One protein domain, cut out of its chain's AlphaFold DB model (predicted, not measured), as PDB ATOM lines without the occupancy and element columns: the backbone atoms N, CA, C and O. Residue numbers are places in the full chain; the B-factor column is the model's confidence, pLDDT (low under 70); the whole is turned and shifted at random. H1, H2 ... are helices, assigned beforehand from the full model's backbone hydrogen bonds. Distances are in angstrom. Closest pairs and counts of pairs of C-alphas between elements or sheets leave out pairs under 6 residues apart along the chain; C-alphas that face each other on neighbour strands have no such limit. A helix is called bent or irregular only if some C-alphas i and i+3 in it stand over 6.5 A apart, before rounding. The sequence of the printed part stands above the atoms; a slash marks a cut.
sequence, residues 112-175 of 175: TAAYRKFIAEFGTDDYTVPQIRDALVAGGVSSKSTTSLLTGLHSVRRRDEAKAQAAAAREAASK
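This is residues 112 to 175 of the 175 residues of an uncharacterized protein of Gemmatimonadetes bacterium (UniProt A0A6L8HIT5). One long helix, H3, makes the length of this domain: its first part closes a small knot with two short helices, H1 and H2, and a bare arm sticks out from that knot, residues 161 to 175, of which 161 to 173 belong to H3. Within the knot H1 and H2 cross nearly at right angles, and both pack on the early part of H3. The printed part has 64 residues with three named helices, in the order H1, H2, H3, and no named strand; the class is all helix. The whole is loose, with a radius of gyration of the C-alphas of 13.9 A, and the C-alphas span 45 by 21 by 17 A, a rod by outline whose length comes from the arm of H3.

H1, residues 112 to 122, touches H2, residues 129 to 138; their closest C-alphas are those of Ala 114 and Leu 136, 6.9 A apart. The lines of H1 and H2 are about perpendicular, at 77 degrees. H1 also touches H3, residues 146 to 173, which meets it with residues 152 to 156 alone; the closest C-alphas are those of Thr 112 and Val 156, 7.0 A apart. H1 and H3 run the same way at a steep tilt of 69 degrees, only just short of about perpendicular. H2 touches H3, which meets it with residues 146 to 154 alone; the closest C-alphas are those of Arg 133 and Leu 150, 6.4 A apart. H2 and H3 run opposite ways at a steep tilt of 55 degrees. The helix packing is mostly crossed: of the three touching pairs, 0 are at a shallow tilt. In H1, H2 and H3 every pair of O i and N i+4 is within hydrogen-bond range.

H1 begins at C-alpha 112, at (0.573, -22.672, -20.754), and measures 15.2 A from first to last C-alpha. H2 measures 14.1 A, from Val 129 to Ala 138. H3 has 28 residues and measures 40.7 A; it begins at C-alpha 146, at (-5.317, -22.041, -8.047), and ends at C-alpha 173, at (16.383, -45.459, -33.270). No helix is bent or irregular.

The two C-alphas farthest apart are those of Lys 144 and Lys 175, at 45.9 A. Residues 161 to 175, of which 161 to 173 belong to H3, stand free. Without them the body has 49 residues, spans 26 by 22 by 17 A and has a radius of gyration of 9.7 A. The links from H1 to H2, with 6 residues, and from H2 to H3, with 7, are short, and no link is long. The printed part has no cut, and residue 175 is the chain's last. The mean pLDDT of the printed part is 84.8, and residue 175 alone is under 70.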
ATOM      1  N   THR A 112      -0.429 -21.891 -20.017       87.94
ATOM      2  CA  THR A 112       0.573 -22.672 -20.754       87.94
ATOM      3  C   THR A 112       1.661 -21.792 -21.364       87.94
ATOM      4  O   THR A 112       2.831 -22.161 -21.332       87.94
ATOM      5  N   ALA A 113       1.293 -20.632 -21.913       88.75
ATOM      6  CA  ALA A 113       2.253 -19.700 -22.503       88.75
ATOM      7  C   ALA A 113       3.161 -19.099 -21.422       88.75
ATOM      8  O   ALA A 113       4.379 -19.072 -21.581       88.75
ATOM      9  N   ALA A 114       2.565 -18.706 -20.295       89.50
ATOM     10  CA  ALA A 114       3.297 -18.186 -19.152       89.50
ATOM     11  C   ALA A 114       4.243 -19.239 -18.552       89.50
ATOM     12  O   ALA A 114       5.393 -18.927 -18.272       89.50
ATOM     13  N   TYR A 115       3.801 -20.498 -18.442       88.75
ATOM     14  CA  TYR A 115       4.656 -21.607 -18.015       88.75
ATOM     15  C   TYR A 115       5.866 -21.798 -18.931       88.75
ATOM     16  O   TYR A 115       6.990 -21.862 -18.453       88.75
ATOM     17  N   ARG A 116       5.663 -21.845 -20.251       88.62
ATOM     18  CA  ARG A 116       6.773 -22.026 -21.200       88.62
ATOM     19  C   ARG A 116       7.774 -20.881 -21.146       88.62
ATOM     20  O   ARG A 116       8.972 -21.131 -21.173       88.62
ATOM     21  N   LYS A 117       7.281 -19.645 -21.045       89.50
ATOM     22  CA  LYS A 117       8.133 -18.463 -20.888       89.50
ATOM     23  C   LYS A 117       8.919 -18.523 -19.577       89.50
ATOM     24  O   LYS A 117      10.120 -18.302 -19.589       89.50
ATOM     25  N   PHE A 118       8.262 -18.907 -18.484       88.38
ATOM     26  CA  PHE A 118       8.911 -19.105 -17.192       88.38
ATOM     27  C   PHE A 118      10.030 -20.153 -17.271       88.38
ATOM     28  O   PHE A 118      11.143 -19.888 -16.837       88.38
ATOM     29  N   ILE A 119       9.766 -21.319 -17.866       87.25
ATOM     30  CA  ILE A 119      10.775 -22.375 -18.027       87.25
ATOM     31  C   ILE A 119      11.942 -21.921 -18.914       87.25
ATOM     32  O   ILE A 119      13.083 -22.267 -18.635       87.25
ATOM     33  N   ALA A 120      11.681 -21.125 -19.953       85.81
ATOM     34  CA  ALA A 120      12.737 -20.571 -20.798       85.81
ATOM     35  C   ALA A 120      13.616 -19.541 -20.065       85.81
ATOM     36  O   ALA A 120      14.803 -19.444 -20.354       85.81
ATOM     37  N   GLU A 121      13.042 -18.773 -19.134       85.38
ATOM     38  CA  GLU A 121      13.759 -17.746 -18.364       85.38
ATOM     39  C   GLU A 121      14.514 -18.320 -17.156       85.38
ATOM     40  O   GLU A 121      15.583 -17.824 -16.808       85.38
ATOM     41  N   PHE A 122      13.952 -19.344 -16.512       81.88
ATOM     42  CA  PHE A 122      14.366 -19.789 -15.179       81.88
ATOM     43  C   PHE A 122      14.729 -21.275 -15.086       81.88
ATOM     44  O   PHE A 122      15.169 -21.713 -14.030       81.88
ATOM     45  N   GLY A 123      14.538 -22.057 -16.152       76.44
ATOM     46  CA  GLY A 123      14.779 -23.500 -16.145       76.44
ATOM     47  C   GLY A 123      13.702 -24.320 -15.415       76.44
ATOM     48  O   GLY A 123      12.869 -23.801 -14.668       76.44
ATOM     49  N   THR A 124      13.684 -25.633 -15.667       71.94
ATOM     50  CA  THR A 124      12.784 -26.602 -15.004       71.94
ATOM     51  C   THR A 124      13.302 -27.118 -13.671       71.94
ATOM     52  O   THR A 124      12.495 -27.559 -12.851       71.94
ATOM     53  N   ASP A 125      14.615 -27.096 -13.466       73.75
ATOM     54  CA  ASP A 125      15.256 -27.883 -12.407       73.75
ATOM     55  C   ASP A 125      15.351 -27.106 -11.089       73.75
ATOM     56  O   ASP A 125      15.372 -27.696 -10.009       73.75
ATOM     57  N   ASP A 126      15.283 -25.779 -11.175       77.56
ATOM     58  CA  ASP A 126      15.427 -24.875 -10.035       77.56
ATOM     59  C   ASP A 126      14.110 -24.644  -9.272       77.56
ATOM     60  O   ASP A 126      14.116 -24.099  -8.164       77.56
ATOM     61  N   TYR A 127      12.965 -25.055  -9.839       82.12
ATOM     62  CA  TYR A 127      11.644 -24.714  -9.302       82.12
ATOM     63  C   TYR A 127      10.641 -25.872  -9.321       82.12
ATOM     64  O   TYR A 127      10.348 -26.503 -10.336       82.12
ATOM     65  N   THR A 128      10.000 -26.091  -8.175       85.69
ATOM     66  CA  THR A 128       8.877 -27.025  -8.038       85.69
ATOM     67  C   THR A 128       7.603 -26.472  -8.686       85.69
ATOM     68  O   THR A 128       7.383 -25.265  -8.746       85.69
ATOM     69  N   VAL A 129       6.690 -27.353  -9.118       86.38
ATOM     70  CA  VAL A 129       5.410 -26.943  -9.736       86.38
ATOM     71  C   VAL A 129       4.598 -25.970  -8.856       86.38
ATOM     72  O   VAL A 129       4.075 -24.992  -9.399       86.38
ATOM     73  N   PRO A 130       4.514 -26.151  -7.519       86.88
ATOM     74  CA  PRO A 130       3.934 -25.142  -6.638       86.88
ATOM     75  C   PRO A 130       4.662 -23.794  -6.697       86.88
ATOM     76  O   PRO A 130       4.007 -22.781  -6.891       86.88
ATOM     77  N   GLN A 131       5.996 -23.751  -6.630       86.06
ATOM     78  CA  GLN A 131       6.743 -22.484  -6.725       86.06
ATOM     79  C   GLN A 131       6.495 -21.763  -8.054       86.06
ATOM     80  O   GLN A 131       6.295 -20.549  -8.068       86.06
ATOM     81  N   ILE A 132       6.435 -22.510  -9.161       87.75
ATOM     82  CA  ILE A 132       6.116 -21.963 -10.485       87.75
ATOM     83  C   ILE A 132       4.700 -21.378 -10.487       87.75
ATOM     84  O   ILE A 132       4.494 -20.256 -10.939       87.75
ATOM     85  N   ARG A 133       3.713 -22.091  -9.935       89.31
ATOM     86  CA  ARG A 133       2.337 -21.585  -9.801       89.31
ATOM     87  C   ARG A 133       2.304 -20.255  -9.055       89.31
ATOM     88  O   ARG A 133       1.659 -19.317  -9.519       89.31
ATOM     89  N   ASP A 134       2.957 -20.174  -7.904       86.81
ATOM     90  CA  ASP A 134       3.011 -18.960  -7.087       86.81
ATOM     91  C   ASP A 134       3.649 -17.806  -7.867       86.81
ATOM     92  O   ASP A 134       3.137 -16.687  -7.835       86.81
ATOM     93  N   ALA A 135       4.696 -18.096  -8.639       87.50
ATOM     94  CA  ALA A 135       5.351 -17.148  -9.532       87.50
ATOM     95  C   ALA A 135       4.422 -16.626 -10.631       87.50
ATOM     96  O   ALA A 135       4.333 -15.424 -10.857       87.50
ATOM     97  N   LEU A 136       3.695 -17.524 -11.295       88.88
ATOM     98  CA  LEU A 136       2.762 -17.174 -12.362       88.88
ATOM     99  C   LEU A 136       1.600 -16.328 -11.831       88.88
ATOM    100  O   LEU A 136       1.216 -15.341 -12.456       88.88
ATOM    101  N   VAL A 137       1.079 -16.665 -10.649       86.94
ATOM    102  CA  VAL A 137       0.053 -15.860  -9.971       86.94
ATOM    103  C   VAL A 137       0.607 -14.481  -9.599       86.94
ATOM    104  O   VAL A 137      -0.058 -13.477  -9.847       86.94
ATOM    105  N   ALA A 138       1.830 -14.406  -9.066       86.56
ATOM    106  CA  ALA A 138       2.491 -13.135  -8.761       86.56
ATOM    107  C   ALA A 138       2.749 -12.288 -10.022       86.56
ATOM    108  O   ALA A 138       2.599 -11.066  -9.991       86.56
ATOM    109  N   GLY A 139       3.064 -12.939 -11.143       85.81
ATOM    110  CA  GLY A 139       3.253 -12.321 -12.452       85.81
ATOM    111  C   GLY A 139       1.959 -11.960 -13.187       85.81
ATOM    112  O   GLY A 139       2.031 -11.435 -14.296       85.81
ATOM    113  N   GLY A 140       0.788 -12.195 -12.586       86.69
ATOM    114  CA  GLY A 140      -0.500 -11.743 -13.115       86.69
ATOM    115  C   GLY A 140      -1.175 -12.695 -14.104       86.69
ATOM    116  O   GLY A 140      -2.032 -12.255 -14.871       86.69
ATOM    117  N   VAL A 141      -0.827 -13.987 -14.107       88.88
ATOM    118  CA  VAL A 141      -1.542 -14.988 -14.915       88.88
ATOM    119  C   VAL A 141      -2.976 -15.144 -14.411       88.88
ATOM    120  O   VAL A 141      -3.208 -15.457 -13.241       88.88
ATOM    121  N   SER A 142      -3.952 -14.997 -15.310       81.44
ATOM    122  CA  SER A 142      -5.353 -15.260 -14.978       81.44
ATOM    123  C   SER A 142      -5.649 -16.759 -15.044       81.44
ATOM    124  O   SER A 142      -5.481 -17.387 -16.091       81.44
ATOM    125  N   SER A 143      -6.146 -17.327 -13.949       83.44
ATOM    126  CA  SER A 143      -6.695 -18.684 -13.911       83.44
ATOM    127  C   SER A 143      -8.038 -18.680 -13.188       83.44
ATOM    128  O   SER A 143      -8.253 -17.880 -12.279       83.44
ATOM    129  N   LYS A 144      -8.930 -19.605 -13.562       83.88
ATOM    130  CA  LYS A 144     -10.231 -19.801 -12.899       83.88
ATOM    131  C   LYS A 144     -10.069 -20.187 -11.428       83.88
ATOM    132  O   LYS A 144     -10.885 -19.815 -10.596       83.88
ATOM    133  N   SER A 145      -9.022 -20.950 -11.115       86.00
ATOM    134  CA  SER A 145      -8.666 -21.311  -9.747       86.00
ATOM    135  C   SER A 145      -7.194 -21.697  -9.630       86.00
ATOM    136  O   SER A 145      -6.547 -22.099 -10.604       86.00
ATOM    137  N   THR A 146      -6.672 -21.609  -8.408       83.19
ATOM    138  CA  THR A 146      -5.317 -22.041  -8.047       83.19
ATOM    139  C   THR A 146      -5.103 -23.527  -8.342       83.19
ATOM    140  O   THR A 146      -4.078 -23.911  -8.901       83.19
ATOM    141  N   THR A 147      -6.099 -24.361  -8.035       86.06
ATOM    142  CA  THR A 147      -6.073 -25.805  -8.300       86.06
ATOM    143  C   THR A 147      -6.064 -26.100  -9.796       86.06
ATOM    144  O   THR A 147      -5.262 -26.903 -10.255       86.06
ATOM    145  N   SER A 148      -6.896 -25.404 -10.580       84.69
ATOM    146  CA  SER A 148      -6.919 -25.567 -12.038       84.69
ATOM    147  C   SER A 148      -5.584 -25.184 -12.674       84.69
ATOM    148  O   SER A 148      -5.172 -25.830 -13.636       84.69
ATOM    149  N   LEU A 149      -4.907 -24.163 -12.138       87.25
ATOM    150  CA  LEU A 149      -3.577 -23.769 -12.594       87.25
ATOM    151  C   LEU A 149      -2.556 -24.872 -12.301       87.25
ATOM    152  O   LEU A 149      -1.842 -25.283 -13.207       87.25
ATOM    153  N   LEU A 150      -2.533 -25.404 -11.076       87.81
ATOM    154  CA  LEU A 150      -1.645 -26.508 -10.694       87.81
ATOM    155  C   LEU A 150      -1.850 -27.752 -11.563       87.81
ATOM    156  O   LEU A 150      -0.887 -28.271 -12.125       87.81
ATOM    157  N   THR A 151      -3.095 -28.201 -11.732       88.00
ATOM    158  CA  THR A 151      -3.408 -29.357 -12.586       88.00
ATOM    159  C   THR A 151      -2.979 -29.108 -14.032       88.00
ATOM    160  O   THR A 151      -2.401 -29.988 -14.670       88.00
ATOM    161  N   GLY A 152      -3.202 -27.890 -14.536       87.31
ATOM    162  CA  GLY A 152      -2.739 -27.472 -15.857       87.31
ATOM    163  C   GLY A 152      -1.218 -27.549 -15.994       87.31
ATOM    164  O   GLY A 152      -0.726 -28.109 -16.969       87.31
ATOM    165  N   LEU A 153      -0.472 -27.064 -14.999       88.88
ATOM    166  CA  LEU A 153       0.993 -27.100 -14.990       88.88
ATOM    167  C   LEU A 153       1.534 -28.534 -14.991       88.88
ATOM    168  O   LEU A 153       2.412 -28.852 -15.791       88.88
ATOM    169  N   HIS A 154       0.971 -29.423 -14.167       88.88
ATOM    170  CA  HIS A 154       1.343 -30.841 -14.174       88.88
ATOM    171  C   HIS A 154       1.068 -31.510 -15.527       88.88
ATOM    172  O   HIS A 154       1.885 -32.295 -16.006       88.88
ATOM    173  N   SER A 155      -0.064 -31.188 -16.160       89.25
ATOM    174  CA  SER A 155      -0.415 -31.724 -17.477       89.25
ATOM    175  C   SER A 155       0.559 -31.266 -18.566       89.25
ATOM    176  O   SER A 155       0.996 -32.085 -19.377       89.25
ATOM    177  N   VAL A 156       0.928 -29.980 -18.569       88.06
ATOM    178  CA  VAL A 156       1.892 -29.429 -19.535       88.06
ATOM    179  C   VAL A 156       3.264 -30.065 -19.342       88.06
ATOM    180  O   VAL A 156       3.821 -30.576 -20.308       88.06
ATOM    181  N   ARG A 157       3.750 -30.142 -18.099       87.69
ATOM    182  CA  ARG A 157       5.035 -30.769 -17.778       87.69
ATOM    183  C   ARG A 157       5.109 -32.217 -18.265       87.69
ATOM    184  O   ARG A 157       6.022 -32.560 -19.005       87.69
ATOM    185  N   ARG A 158       4.106 -33.044 -17.942       87.88
ATOM    186  CA  ARG A 158       4.054 -34.448 -18.394       87.88
ATOM    187  C   ARG A 158       4.066 -34.555 -19.921       87.88
ATOM    188  O   ARG A 158       4.675 -35.463 -20.479       87.88
ATOM    189  N   ARG A 159       3.368 -33.649 -20.612       86.75
ATOM    190  CA  ARG A 159       3.327 -33.628 -22.079       86.75
ATOM    191  C   ARG A 159       4.683 -33.258 -22.675       86.75
ATOM    192  O   ARG A 159       5.062 -33.841 -23.688       86.75
ATOM    193  N   ASP A 160       5.383 -32.301 -22.079       84.19
ATOM    194  CA  ASP A 160       6.692 -31.859 -22.555       84.19
ATOM    195  C   ASP A 160       7.770 -32.926 -22.266       84.19
ATOM    196  O   ASP A 160       8.557 -33.240 -23.156       84.19
ATOM    197  N   GLU A 161       7.714 -33.602 -21.111       85.69
ATOM    198  CA  GLU A 161       8.548 -34.775 -20.791       85.69
ATOM    199  C   GLU A 161       8.310 -35.932 -21.776       85.69
ATOM    200  O   GLU A 161       9.260 -36.488 -22.325       85.69
ATOM    201  N   ALA A 162       7.047 -36.256 -22.076       86.50
ATOM    202  CA  ALA A 162       6.711 -37.297 -23.049       86.50
ATOM    203  C   ALA A 162       7.215 -36.958 -24.462       86.50
ATOM    204  O   ALA A 162       7.672 -37.836 -25.193       86.50
ATOM    205  N   LYS A 163       7.166 -35.677 -24.855       88.06
ATOM    206  CA  LYS A 163       7.738 -35.220 -26.129       88.06
ATOM    207  C   LYS A 163       9.258 -35.338 -26.150       88.06
ATOM    208  O   LYS A 163       9.793 -35.776 -27.164       88.06
ATOM    209  N   ALA A 164       9.931 -34.978 -25.060       84.19
ATOM    210  CA  ALA A 164      11.380 -35.114 -24.942       84.19
ATOM    211  C   ALA A 164      11.813 -36.588 -25.017       84.19
ATOM    212  O   ALA A 164      12.722 -36.921 -25.770       84.19
ATOM    213  N   GLN A 165      11.102 -37.489 -24.330       85.31
ATOM    214  CA  GLN A 165      11.348 -38.933 -24.398       85.31
ATOM    215  C   GLN A 165      11.110 -39.496 -25.803       85.31
ATOM    216  O   GLN A 165      11.915 -40.281 -26.295       85.31
ATOM    217  N   ALA A 166      10.040 -39.071 -26.481       86.31
ATOM    218  CA  ALA A 166       9.769 -39.490 -27.853       86.31
ATOM    219  C   ALA A 166      10.829 -38.979 -28.843       86.31
ATOM    220  O   ALA A 166      11.172 -39.690 -29.786       86.31
ATOM    221  N   ALA A 167      11.357 -37.768 -28.641       86.69
ATOM    222  CA  ALA A 167      12.459 -37.238 -29.440       86.69
ATOM    223  C   ALA A 167      13.751 -38.038 -29.208       86.69
ATOM    224  O   ALA A 167      14.353 -38.502 -30.172       86.69
ATOM    225  N   ALA A 168      14.103 -38.301 -27.947       84.75
ATOM    226  CA  ALA A 168      15.265 -39.115 -27.593       84.75
ATOM    227  C   ALA A 168      15.162 -40.552 -28.136       84.75
ATOM    228  O   ALA A 168      16.134 -41.087 -28.658       84.75
ATOM    229  N   ALA A 169      13.975 -41.166 -28.082       83.19
ATOM    230  CA  ALA A 169      13.738 -42.495 -28.646       83.19
ATOM    231  C   ALA A 169      13.890 -42.518 -30.176       83.19
ATOM    232  O   ALA A 169      14.409 -43.486 -30.726       83.19
ATOM    233  N   ARG A 170      13.476 -41.450 -30.874       83.62
ATOM    234  CA  ARG A 170      13.679 -41.315 -32.326       83.62
ATOM    235  C   ARG A 170      15.150 -41.145 -32.688       83.62
ATOM    236  O   ARG A 170      15.595 -41.753 -33.652       83.62
ATOM    237  N   GLU A 171      15.897 -40.356 -31.922       82.06
ATOM    238  CA  GLU A 171      17.341 -40.211 -32.124       82.06
ATOM    239  C   GLU A 171      18.096 -41.512 -31.828       82.06
ATOM    240  O   GLU A 171      19.011 -41.862 -32.567       82.06
ATOM    241  N   ALA A 172      17.688 -42.255 -30.797       77.31
ATOM    242  CA  ALA A 172      18.255 -43.563 -30.478       77.31
ATOM    243  C   ALA A 172      17.942 -44.620 -31.548       77.31
ATOM    244  O   ALA A 172      18.789 -45.454 -31.828       77.31
ATOM    245  N   ALA A 173      16.759 -44.568 -32.168       74.62
ATOM    246  CA  ALA A 173      16.383 -45.459 -33.270       74.62
ATOM    247  C   ALA A 173      17.014 -45.071 -34.623       74.62
ATOM    248  O   ALA A 173      16.939 -45.844 -35.575       74.62
ATOM    249  N   SER A 174      17.587 -43.869 -34.725       76.25
ATOM    250  CA  SER A 174      18.272 -43.364 -35.921       76.25
ATOM    251  C   SER A 174      19.791 -43.597 -35.894       76.25
ATOM    252  O   SER A 174      20.469 -43.202 -36.847       76.25
ATOM    253  N   LYS A 175      20.328 -44.178 -34.816       55.44
ATOM    254  CA  LYS A 175      21.735 -44.577 -34.662       55.44
ATOM    255  C   LYS A 175      21.860 -46.089 -34.775       55.44
ATOM    256  O   LYS A 175      22.898 -46.521 -35.317       55.44
TER     257      LYS A 175